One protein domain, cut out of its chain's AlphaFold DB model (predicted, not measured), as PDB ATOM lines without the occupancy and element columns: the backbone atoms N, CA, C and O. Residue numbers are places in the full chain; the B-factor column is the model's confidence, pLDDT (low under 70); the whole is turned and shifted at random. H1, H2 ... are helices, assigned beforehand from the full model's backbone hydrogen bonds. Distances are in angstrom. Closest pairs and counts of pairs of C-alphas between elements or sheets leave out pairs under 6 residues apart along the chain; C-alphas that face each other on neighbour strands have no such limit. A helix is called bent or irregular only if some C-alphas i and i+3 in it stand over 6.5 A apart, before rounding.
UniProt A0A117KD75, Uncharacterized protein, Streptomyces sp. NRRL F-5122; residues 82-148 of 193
ATOM      1  N   VAL A  82     121.722 146.739 161.677       61.12
ATOM      2  CA  VAL A  82     122.525 145.674 161.031       61.12
ATOM      3  C   VAL A  82     121.700 144.931 159.976       61.12
ATOM      4  O   VAL A  82     122.221 144.478 158.961       61.12
ATOM      5  N   ARG A  83     120.388 144.816 160.201       64.00
ATOM      6  CA  ARG A  83     119.467 144.203 159.239       64.00
ATOM      7  C   ARG A  83     119.221 145.132 158.058       64.00
ATOM      8  O   ARG A  83     119.238 144.667 156.924       64.00
ATOM      9  N   THR A  84     119.049 146.432 158.300       66.50
ATOM     10  CA  THR A  84     118.895 147.401 157.207       66.50
ATOM     11  C   THR A  84     120.176 147.544 156.386       66.50
ATOM     12  O   THR A  84     120.079 147.580 155.164       66.50
ATOM     13  N   SER A  85     121.371 147.542 156.992       70.56
ATOM     14  CA  SER A  85     122.628 147.592 156.229       70.56
ATOM     15  C   SER A  85     122.857 146.337 155.380       70.56
ATOM     16  O   SER A  85     123.173 146.466 154.199       70.56
ATOM     17  N   ALA A  86     122.622 145.139 155.929       73.88
ATOM     18  CA  ALA A  86     122.746 143.883 155.185       73.88
ATOM     19  C   ALA A  86     121.770 143.808 153.997       73.88
ATOM     20  O   ALA A  86     122.172 143.459 152.889       73.88
ATOM     21  N   VAL A  87     120.505 144.201 154.198       73.62
ATOM     22  CA  VAL A  87     119.500 144.238 153.121       73.62
ATOM     23  C   VAL A  87     119.861 145.279 152.056       73.62
ATOM     24  O   VAL A  87     119.735 144.986 150.871       73.62
ATOM     25  N   ARG A  88     120.368 146.463 152.432       72.50
ATOM     26  CA  ARG A  88     120.833 147.467 151.455       72.50
ATOM     27  C   ARG A  88     122.020 146.971 150.636       72.50
ATOM     28  O   ARG A  88     121.994 147.121 149.421       72.50
ATOM     29  N   ALA A  89     123.021 146.364 151.273       72.31
ATOM     30  CA  ALA A  89     124.178 145.803 150.575       72.31
ATOM     31  C   ALA A  89     123.761 144.697 149.593       72.31
ATOM     32  O   ALA A  89     124.175 144.716 148.438       72.31
ATOM     33  N   MET A  90     122.879 143.787 150.018       76.62
ATOM     34  CA  MET A  90     122.343 142.727 149.162       76.62
ATOM     35  C   MET A  90     121.538 143.284 147.977       76.62
ATOM     36  O   MET A  90     121.737 142.830 146.857       76.62
ATOM     37  N   LEU A  91     120.688 144.299 148.190       76.69
ATOM     38  CA  LEU A  91     119.947 144.960 147.109       76.69
ATOM     39  C   LEU A  91     120.871 145.669 146.109       76.69
ATOM     40  O   LEU A  91     120.625 145.577 144.910       76.69
ATOM     41  N   ILE A  92     121.931 146.336 146.579       74.69
ATOM     42  CA  ILE A  92     122.947 146.943 145.704       74.69
ATOM     43  C   ILE A  92     123.607 145.850 144.860       74.69
ATOM     44  O   ILE A  92     123.545 145.924 143.640       74.69
ATOM     45  N   ILE A  93     124.149 144.803 145.494       78.00
ATOM     46  CA  ILE A  93     124.813 143.690 144.796       78.00
ATOM     47  C   ILE A  93     123.877 143.057 143.757       78.00
ATOM     48  O   ILE A  93     124.302 142.829 142.630       78.00
ATOM     49  N   SER A  94     122.602 142.820 144.090       78.88
ATOM     50  CA  SER A  94     121.620 142.302 143.129       78.88
ATOM     51  C   SER A  94     121.393 143.241 141.942       78.88
ATOM     52  O   SER A  94     121.396 142.767 140.810       78.88
ATOM     53  N   VAL A  95     121.225 144.550 142.165       80.31
ATOM     54  CA  VAL A  95     121.042 145.526 141.073       80.31
ATOM     55  C   VAL A  95     122.288 145.606 140.193       80.31
ATOM     56  O   VAL A  95     122.163 145.507 138.978       80.31
ATOM     57  N   THR A  96     123.486 145.694 140.779       84.94
ATOM     58  CA  THR A  96     124.741 145.755 140.015       84.94
ATOM     59  C   THR A  96     124.992 144.466 139.228       84.94
ATOM     60  O   THR A  96     125.490 144.519 138.109       84.94
ATOM     61  N   LEU A  97     124.611 143.302 139.768       86.12
ATOM     62  CA  LEU A  97     124.709 142.026 139.055       86.12
ATOM     63  C   LEU A  97     123.717 141.953 137.880       86.12
ATOM     64  O   LEU A  97     124.068 141.449 136.815       86.12
ATOM     65  N   ILE A  98     122.507 142.497 138.043       84.19
ATOM     66  CA  ILE A  98     121.513 142.620 136.966       84.19
ATOM     67  C   ILE A  98     122.014 143.583 135.878       84.19
ATOM     68  O   ILE A  98     121.988 143.220 134.704       84.19
ATOM     69  N   GLU A  99     122.532 144.763 136.240       81.06
ATOM     70  CA  GLU A  99     123.152 145.695 135.284       81.06
ATOM     71  C   GLU A  99     124.338 145.066 134.550       81.06
ATOM     72  O   GLU A  99     124.429 145.202 133.335       81.06
ATOM     73  N   ALA A 100     125.214 144.336 135.248       82.12
ATOM     74  CA  ALA A 100     126.359 143.666 134.637       82.12
ATOM     75  C   ALA A 100     125.932 142.593 133.620       82.12
ATOM     76  O   ALA A 100     126.500 142.523 132.530       82.12
ATOM     77  N   VAL A 101     124.904 141.794 133.934       87.56
ATOM     78  CA  VAL A 101     124.339 140.807 132.998       87.56
ATOM     79  C   VAL A 101     123.694 141.498 131.794       87.56
ATOM     80  O   VAL A 101     123.938 141.084 130.662       87.56
ATOM     81  N   ILE A 102     122.925 142.573 132.002       80.75
ATOM     82  CA  ILE A 102     122.320 143.352 130.908       80.75
ATOM     83  C   ILE A 102     123.410 143.965 130.020       80.75
ATOM     84  O   ILE A 102     123.368 143.804 128.804       80.75
ATOM     85  N   ALA A 103     124.423 144.607 130.605       74.19
ATOM     86  CA  ALA A 103     125.535 145.204 129.873       74.19
ATOM     87  C   ALA A 103     126.322 144.156 129.068       74.19
ATOM     88  O   ALA A 103     126.653 144.398 127.905       74.19
ATOM     89  N   PHE A 104     126.570 142.972 129.638       74.94
ATOM     90  CA  PHE A 104     127.222 141.859 128.944       74.94
ATOM     91  C   PHE A 104     126.391 141.355 127.754       74.94
ATOM     92  O   PHE A 104     126.908 141.256 126.639       74.94
ATOM     93  N   LEU A 105     125.090 141.110 127.955       73.38
ATOM     94  CA  LEU A 105     124.173 140.691 126.890       73.38
ATOM     95  C   LEU A 105     124.072 141.744 125.775       73.38
ATOM     96  O   LEU A 105     124.100 141.394 124.598       73.38
ATOM     97  N   CYS A 106     124.022 143.032 126.115       67.38
ATOM     98  CA  CYS A 106     123.955 144.115 125.133       67.38
ATOM     99  C   CYS A 106     125.281 144.348 124.394       67.38
ATOM    100  O   CYS A 106     125.257 144.691 123.212       67.38
ATOM    101  N   THR A 107     126.419 144.095 125.050       69.19
ATOM    102  CA  THR A 107     127.742 144.071 124.404       69.19
ATOM    103  C   THR A 107     127.812 142.940 123.377       69.19
ATOM    104  O   THR A 107     128.236 143.166 122.247       69.19
ATOM    105  N   MET A 108     127.314 141.746 123.723       72.00
ATOM    106  CA  MET A 108     127.187 140.622 122.785       72.00
ATOM    107  C   MET A 108     126.179 140.895 121.653       72.00
ATOM    108  O   MET A 108     126.367 140.403 120.545       72.00
ATOM    109  N   ALA A 109     125.137 141.695 121.902       71.25
ATOM    110  CA  ALA A 109     124.092 142.024 120.926       71.25
ATOM    111  C   ALA A 109     124.439 143.181 119.960       71.25
ATOM    112  O   ALA A 109     123.619 143.522 119.109       71.25
ATOM    113  N   GLY A 110     125.613 143.815 120.081       65.50
ATOM    114  CA  GLY A 110     126.097 144.819 119.117       65.50
ATOM    115  C   GLY A 110     125.335 146.156 119.081       65.50
ATOM    116  O   GLY A 110     125.461 146.909 118.115       65.50
ATOM    117  N   SER A 111     124.543 146.489 120.108       60.34
ATOM    118  CA  SER A 111     123.720 147.714 120.132       60.34
ATOM    119  C   SER A 111     124.519 148.931 120.626       60.34
ATOM    120  O   SER A 111     124.557 149.233 121.818       60.34
ATOM    121  N   TRP A 112     125.209 149.615 119.707       67.50
ATOM    122  CA  TRP A 112     126.431 150.355 120.055       67.50
ATOM    123  C   TRP A 112     126.271 151.660 120.868       67.50
ATOM    124  O   TRP A 112     127.159 151.963 121.658       67.50
ATOM    125  N   LEU A 113     125.181 152.434 120.720       57.38
ATOM    126  CA  LEU A 113     125.053 153.755 121.390       57.38
ATOM    127  C   LEU A 113     123.668 154.122 121.954       57.38
ATOM    128  O   LEU A 113     123.599 154.830 122.956       57.38
ATOM    129  N   ALA A 114     122.559 153.637 121.385       60.53
ATOM    130  CA  ALA A 114     121.225 153.940 121.926       60.53
ATOM    131  C   ALA A 114     120.965 153.250 123.282       60.53
ATOM    132  O   ALA A 114     120.283 153.792 124.153       60.53
ATOM    133  N   PHE A 115     121.539 152.060 123.484       57.56
ATOM    134  CA  PHE A 115     121.312 151.238 124.671       57.56
ATOM    135  C   PHE A 115     121.897 151.800 125.987       57.56
ATOM    136  O   PHE A 115     121.150 151.855 126.968       57.56
ATOM    137  N   PRO A 116     123.162 152.276 126.066       66.44
ATOM    138  CA  PRO A 116     123.693 152.877 127.300       66.44
ATOM    139  C   PRO A 116     122.940 154.146 127.729       66.44
ATOM    140  O   PRO A 116     122.868 154.443 128.924       66.44
ATOM    141  N   MET A 117     122.324 154.865 126.784       73.56
ATOM    142  CA  MET A 117     121.501 156.043 127.070       73.56
ATOM    143  C   MET A 117     120.196 155.663 127.790       73.56
ATOM    144  O   MET A 117     119.817 156.304 128.771       73.56
ATOM    145  N   VAL A 118     119.543 154.573 127.366       74.94
ATOM    146  CA  VAL A 118     118.347 154.032 128.039       74.94
ATOM    147  C   VAL A 118     118.709 153.402 129.386       74.94
ATOM    148  O   VAL A 118     118.016 153.652 130.374       74.94
ATOM    149  N   LEU A 119     119.813 152.650 129.468       72.38
ATOM    150  CA  LEU A 119     120.261 152.039 130.725       72.38
ATOM    151  C   LEU A 119     120.563 153.104 131.792       72.38
ATOM    152  O   LEU A 119     120.095 152.980 132.919       72.38
ATOM    153  N   SER A 120     121.226 154.203 131.413       77.19
ATOM    154  CA  SER A 120     121.469 155.358 132.294       77.19
ATOM    155  C   SER A 120     120.178 155.983 132.842       77.19
ATOM    156  O   SER A 120     120.147 156.431 133.986       77.19
ATOM    157  N   SER A 121     119.092 155.985 132.060       78.94
ATOM    158  CA  SER A 121     117.776 156.475 132.500       78.94
ATOM    159  C   SER A 121     117.136 155.549 133.544       78.94
ATOM    160  O   SER A 121     116.628 156.006 134.573       78.94
ATOM    161  N   VAL A 122     117.224 154.229 133.337       80.06
ATOM    162  CA  VAL A 122     116.747 153.226 134.305       80.06
ATOM    163  C   VAL A 122     117.572 153.288 135.595       80.06
ATOM    164  O   VAL A 122     116.996 153.400 136.678       80.06
ATOM    165  N   ALA A 123     118.902 153.311 135.487       78.62
ATOM    166  CA  ALA A 123     119.819 153.463 136.615       78.62
ATOM    167  C   ALA A 123     119.535 154.754 137.402       78.62
ATOM    168  O   ALA A 123     119.360 154.717 138.619       78.62
ATOM    169  N   GLY A 124     119.376 155.887 136.707       81.38
ATOM    170  CA  GLY A 124     118.999 157.167 137.308       81.38
ATOM    171  C   GLY A 124     117.657 157.117 138.047       81.38
ATOM    172  O   GLY A 124     117.537 157.671 139.138       81.38
ATOM    173  N   THR A 125     116.669 156.389 137.519       86.00
ATOM    174  CA  THR A 125     115.357 156.190 138.167       86.00
ATOM    175  C   THR A 125     115.462 155.339 139.438       86.00
ATOM    176  O   THR A 125     114.843 155.655 140.462       86.00
ATOM    177  N   VAL A 126     116.282 154.283 139.413       80.81
ATOM    178  CA  VAL A 126     116.580 153.454 140.592       80.81
ATOM    179  C   VAL A 126     117.311 154.278 141.655       80.81
ATOM    180  O   VAL A 126     116.886 154.279 142.809       80.81
ATOM    181  N   VAL A 127     118.341 155.043 141.276       83.38
ATOM    182  CA  VAL A 127     119.095 155.931 142.181       83.38
ATOM    183  C   VAL A 127     118.199 157.024 142.774       83.38
ATOM    184  O   VAL A 127     118.250 157.257 143.982       83.38
ATOM    185  N   ALA A 128     117.323 157.645 141.980       82.62
ATOM    186  CA  ALA A 128     116.368 158.645 142.466       82.62
ATOM    187  C   ALA A 128     115.406 158.056 143.515       82.62
ATOM    188  O   ALA A 128     115.199 158.643 144.581       82.62
ATOM    189  N   THR A 129     114.882 156.853 143.262       83.00
ATOM    190  CA  THR A 129     114.026 156.122 144.213       83.00
ATOM    191  C   THR A 129     114.803 155.724 145.476       83.00
ATOM    192  O   THR A 129     114.289 155.814 146.594       83.00
ATOM    193  N   TRP A 130     116.072 155.335 145.325       82.31
ATOM    194  CA  TRP A 130     116.961 154.984 146.432       82.31
ATOM    195  C   TRP A 130     117.287 156.190 147.320       82.31
ATOM    196  O   TRP A 130     117.322 156.044 148.540       82.31
ATOM    197  N   GLY A 131     117.451 157.383 146.741       78.12
ATOM    198  CA  GLY A 131     117.649 158.634 147.480       78.12
ATOM    199  C   GLY A 131     116.480 158.966 148.411       78.12
ATOM    200  O   GLY A 131     116.699 159.342 149.562       78.12
ATOM    201  N   VAL A 132     115.233 158.731 147.980       77.50
ATOM    202  CA  VAL A 132     114.049 158.857 148.855       77.50
ATOM    203  C   VAL A 132     114.127 157.865 150.019       77.50
ATOM    204  O   VAL A 132     113.863 158.233 151.166       77.50
ATOM    205  N   LEU A 133     114.543 156.624 149.749       76.25
ATOM    206  CA  LEU A 133     114.732 155.604 150.778       76.25
ATOM    207  C   LEU A 133     115.853 155.974 151.762       76.25
ATOM    208  O   LEU A 133     115.700 155.757 152.961       76.25
ATOM    209  N   ASP A 134     116.951 156.571 151.291       77.06
ATOM    210  CA  ASP A 134     118.064 157.020 152.133       77.06
ATOM    211  C   ASP A 134     117.694 158.229 153.000       77.06
ATOM    212  O   ASP A 134     118.016 158.262 154.188       77.06
ATOM    213  N   VAL A 135     116.918 159.174 152.457       73.50
ATOM    214  CA  VAL A 135     116.303 160.275 153.218       73.50
ATOM    215  C   VAL A 135     115.333 159.735 154.275       73.50
ATOM    216  O   VAL A 135     115.303 160.220 155.407       73.50
ATOM    217  N   TRP A 136     114.555 158.696 153.965       72.38
ATOM    218  CA  TRP A 136     113.657 158.071 154.943       72.38
ATOM    219  C   TRP A 136     114.418 157.265 156.006       72.38
ATOM    220  O   TRP A 136     114.025 157.284 157.174       72.38
ATOM    221  N   ILE A 137     115.530 156.616 155.649       66.88
ATOM    222  CA  ILE A 137     116.407 155.898 156.585       66.88
ATOM    223  C   ILE A 137     117.169 156.874 157.483       66.88
ATOM    224  O   ILE A 137     117.188 156.672 158.693       66.88
ATOM    225  N   THR A 138     117.728 157.962 156.954       68.19
ATOM    226  CA  THR A 138     118.340 159.018 157.779       68.19
ATOM    227  C   THR A 138     117.303 159.693 158.673       68.19
ATOM    228  O   THR A 138     117.588 159.918 159.847       68.19
ATOM    229  N   ARG A 139     116.061 159.894 158.209       62.75
ATOM    230  CA  ARG A 139     114.945 160.340 159.062       62.75
ATOM    231  C   ARG A 139     114.591 159.323 160.154       62.75
ATOM    232  O   ARG A 139     114.328 159.733 161.284       62.75
ATOM    233  N   GLN A 140     114.633 158.015 159.878       60.50
ATOM    234  CA  GLN A 140     114.481 156.981 160.910       60.50
ATOM    235  C   GLN A 140     115.651 156.969 161.900       60.50
ATOM    236  O   GLN A 140     115.407 156.929 163.101       60.50
ATOM    237  N   VAL A 141     116.901 157.053 161.439       66.12
ATOM    238  CA  VAL A 141     118.099 157.086 162.297       66.12
ATOM    239  C   VAL A 141     118.124 158.351 163.156       66.12
ATOM    240  O   VAL A 141     118.442 158.267 164.340       66.12
ATOM    241  N   TRP A 142     117.715 159.502 162.617       58.38
ATOM    242  CA  TRP A 142     117.529 160.734 163.386       58.38
ATOM    243  C   TRP A 142     116.458 160.536 164.460       58.38
ATOM    244  O   TRP A 142     116.715 160.789 165.636       58.38
ATOM    245  N   ASN A 143     115.282 160.021 164.093       64.38
ATOM    246  CA  ASN A 143     114.197 159.766 165.041       64.38
ATOM    247  C   ASN A 143     114.566 158.698 166.094       64.38
ATOM    248  O   ASN A 143     114.093 158.749 167.222       64.38
ATOM    249  N   GLN A 144     115.457 157.760 165.762       58.47
ATOM    250  CA  GLN A 144     115.932 156.704 166.660       58.47
ATOM    251  C   GLN A 144     117.097 157.151 167.565       58.47
ATOM    252  O   GLN A 144     117.237 156.614 168.662       58.47
ATOM    253  N   ARG A 145     117.923 158.125 167.145       54.34
ATOM    254  CA  ARG A 145     119.061 158.648 167.934       54.34
ATOM    255  C   ARG A 145     118.737 159.921 168.718       54.34
ATOM    256  O   ARG A 145     119.127 160.019 169.874       54.34
ATOM    257  N   HIS A 146     118.001 160.865 168.134       52.91
ATOM    258  CA  HIS A 146     117.624 162.126 168.789       52.91
ATOM    259  C   HIS A 146     116.211 162.094 169.393       52.91
ATOM    260  O   HIS A 146     115.939 162.837 170.332       52.91
ATOM    261  N   GLY A 147     115.336 161.176 168.961       51.28
ATOM    262  CA  GLY A 147     114.020 160.955 169.588       51.28
ATOM    263  C   GLY A 147     114.065 160.272 170.966       51.28
ATOM    264  O   GLY A 147     113.016 160.011 171.548       51.28
ATOM    265  N   VAL A 148     115.260 159.986 171.499       51.22
ATOM    266  CA  VAL A 148     115.480 159.400 172.839       51.22
ATOM    267  C   VAL A 148     116.173 160.394 173.795       51.22
ATOM    268  O   VAL A 148     116.402 160.080 174.958       51.22
TER     269      VAL A 148
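This is residues 82 to 148 of the 193 residues of an uncharacterized protein of Streptomyces sp. NRRL F-5122 (UniProt A0A117KD75). Two long helices, H2 and H1, run side by side in opposite directions with a gap between them, joined at one end by a tight link, like a narrow U with one longer arm. H2 is the longer arm, and residues 138 to 148 stick out at its far end. The printed part has 67 residues, with two named helices in the order H1, H2 and no named strand; the class is all helix. It is only just extended, close to loose, with a radius of gyration of the C-alphas of 16.5 A, and its outline is a rod spanning 57 by 20 by 8 A.

H2, residues 114 to 145, is the longest helix, with 32 residues. H1, residues 82 to 108, is close to it but not clearly touching, with 1 pair of C-alphas within 8 A. Their closest C-alphas are those of Cys 106 and Phe 115, 7.6 A apart. Their centres are 14.0 A apart. Their lines stand at a shallow tilt of 3 degrees, and they run opposite ways. In both H2 and H1, every O i to N i+4 pair is within hydrogen-bond range.

H2 measures 46.3 A from C-alpha 114 at (121.225, 153.940, 121.926) to C-alpha 145 at (119.061, 158.648, 167.934). H1 has 27 residues and measures 38.9 A, beginning with C-alpha 82 at (122.525, 145.674, 161.031). Neither helix is bent.

The C-alphas farthest apart are those of Gly 110 and Val 148, at 56.7 A. The link from H1 to H2 has 5 residues and is tight. Residues 89 to 94 of H1, residues 108 to 114 and residues 138 to 148 stand free. The printed part has no cut. Its mean pLDDT is 72.1, and residues 82 to 84, 106 to 107, 110 to 116 and 137 to 148 of the model are under 70.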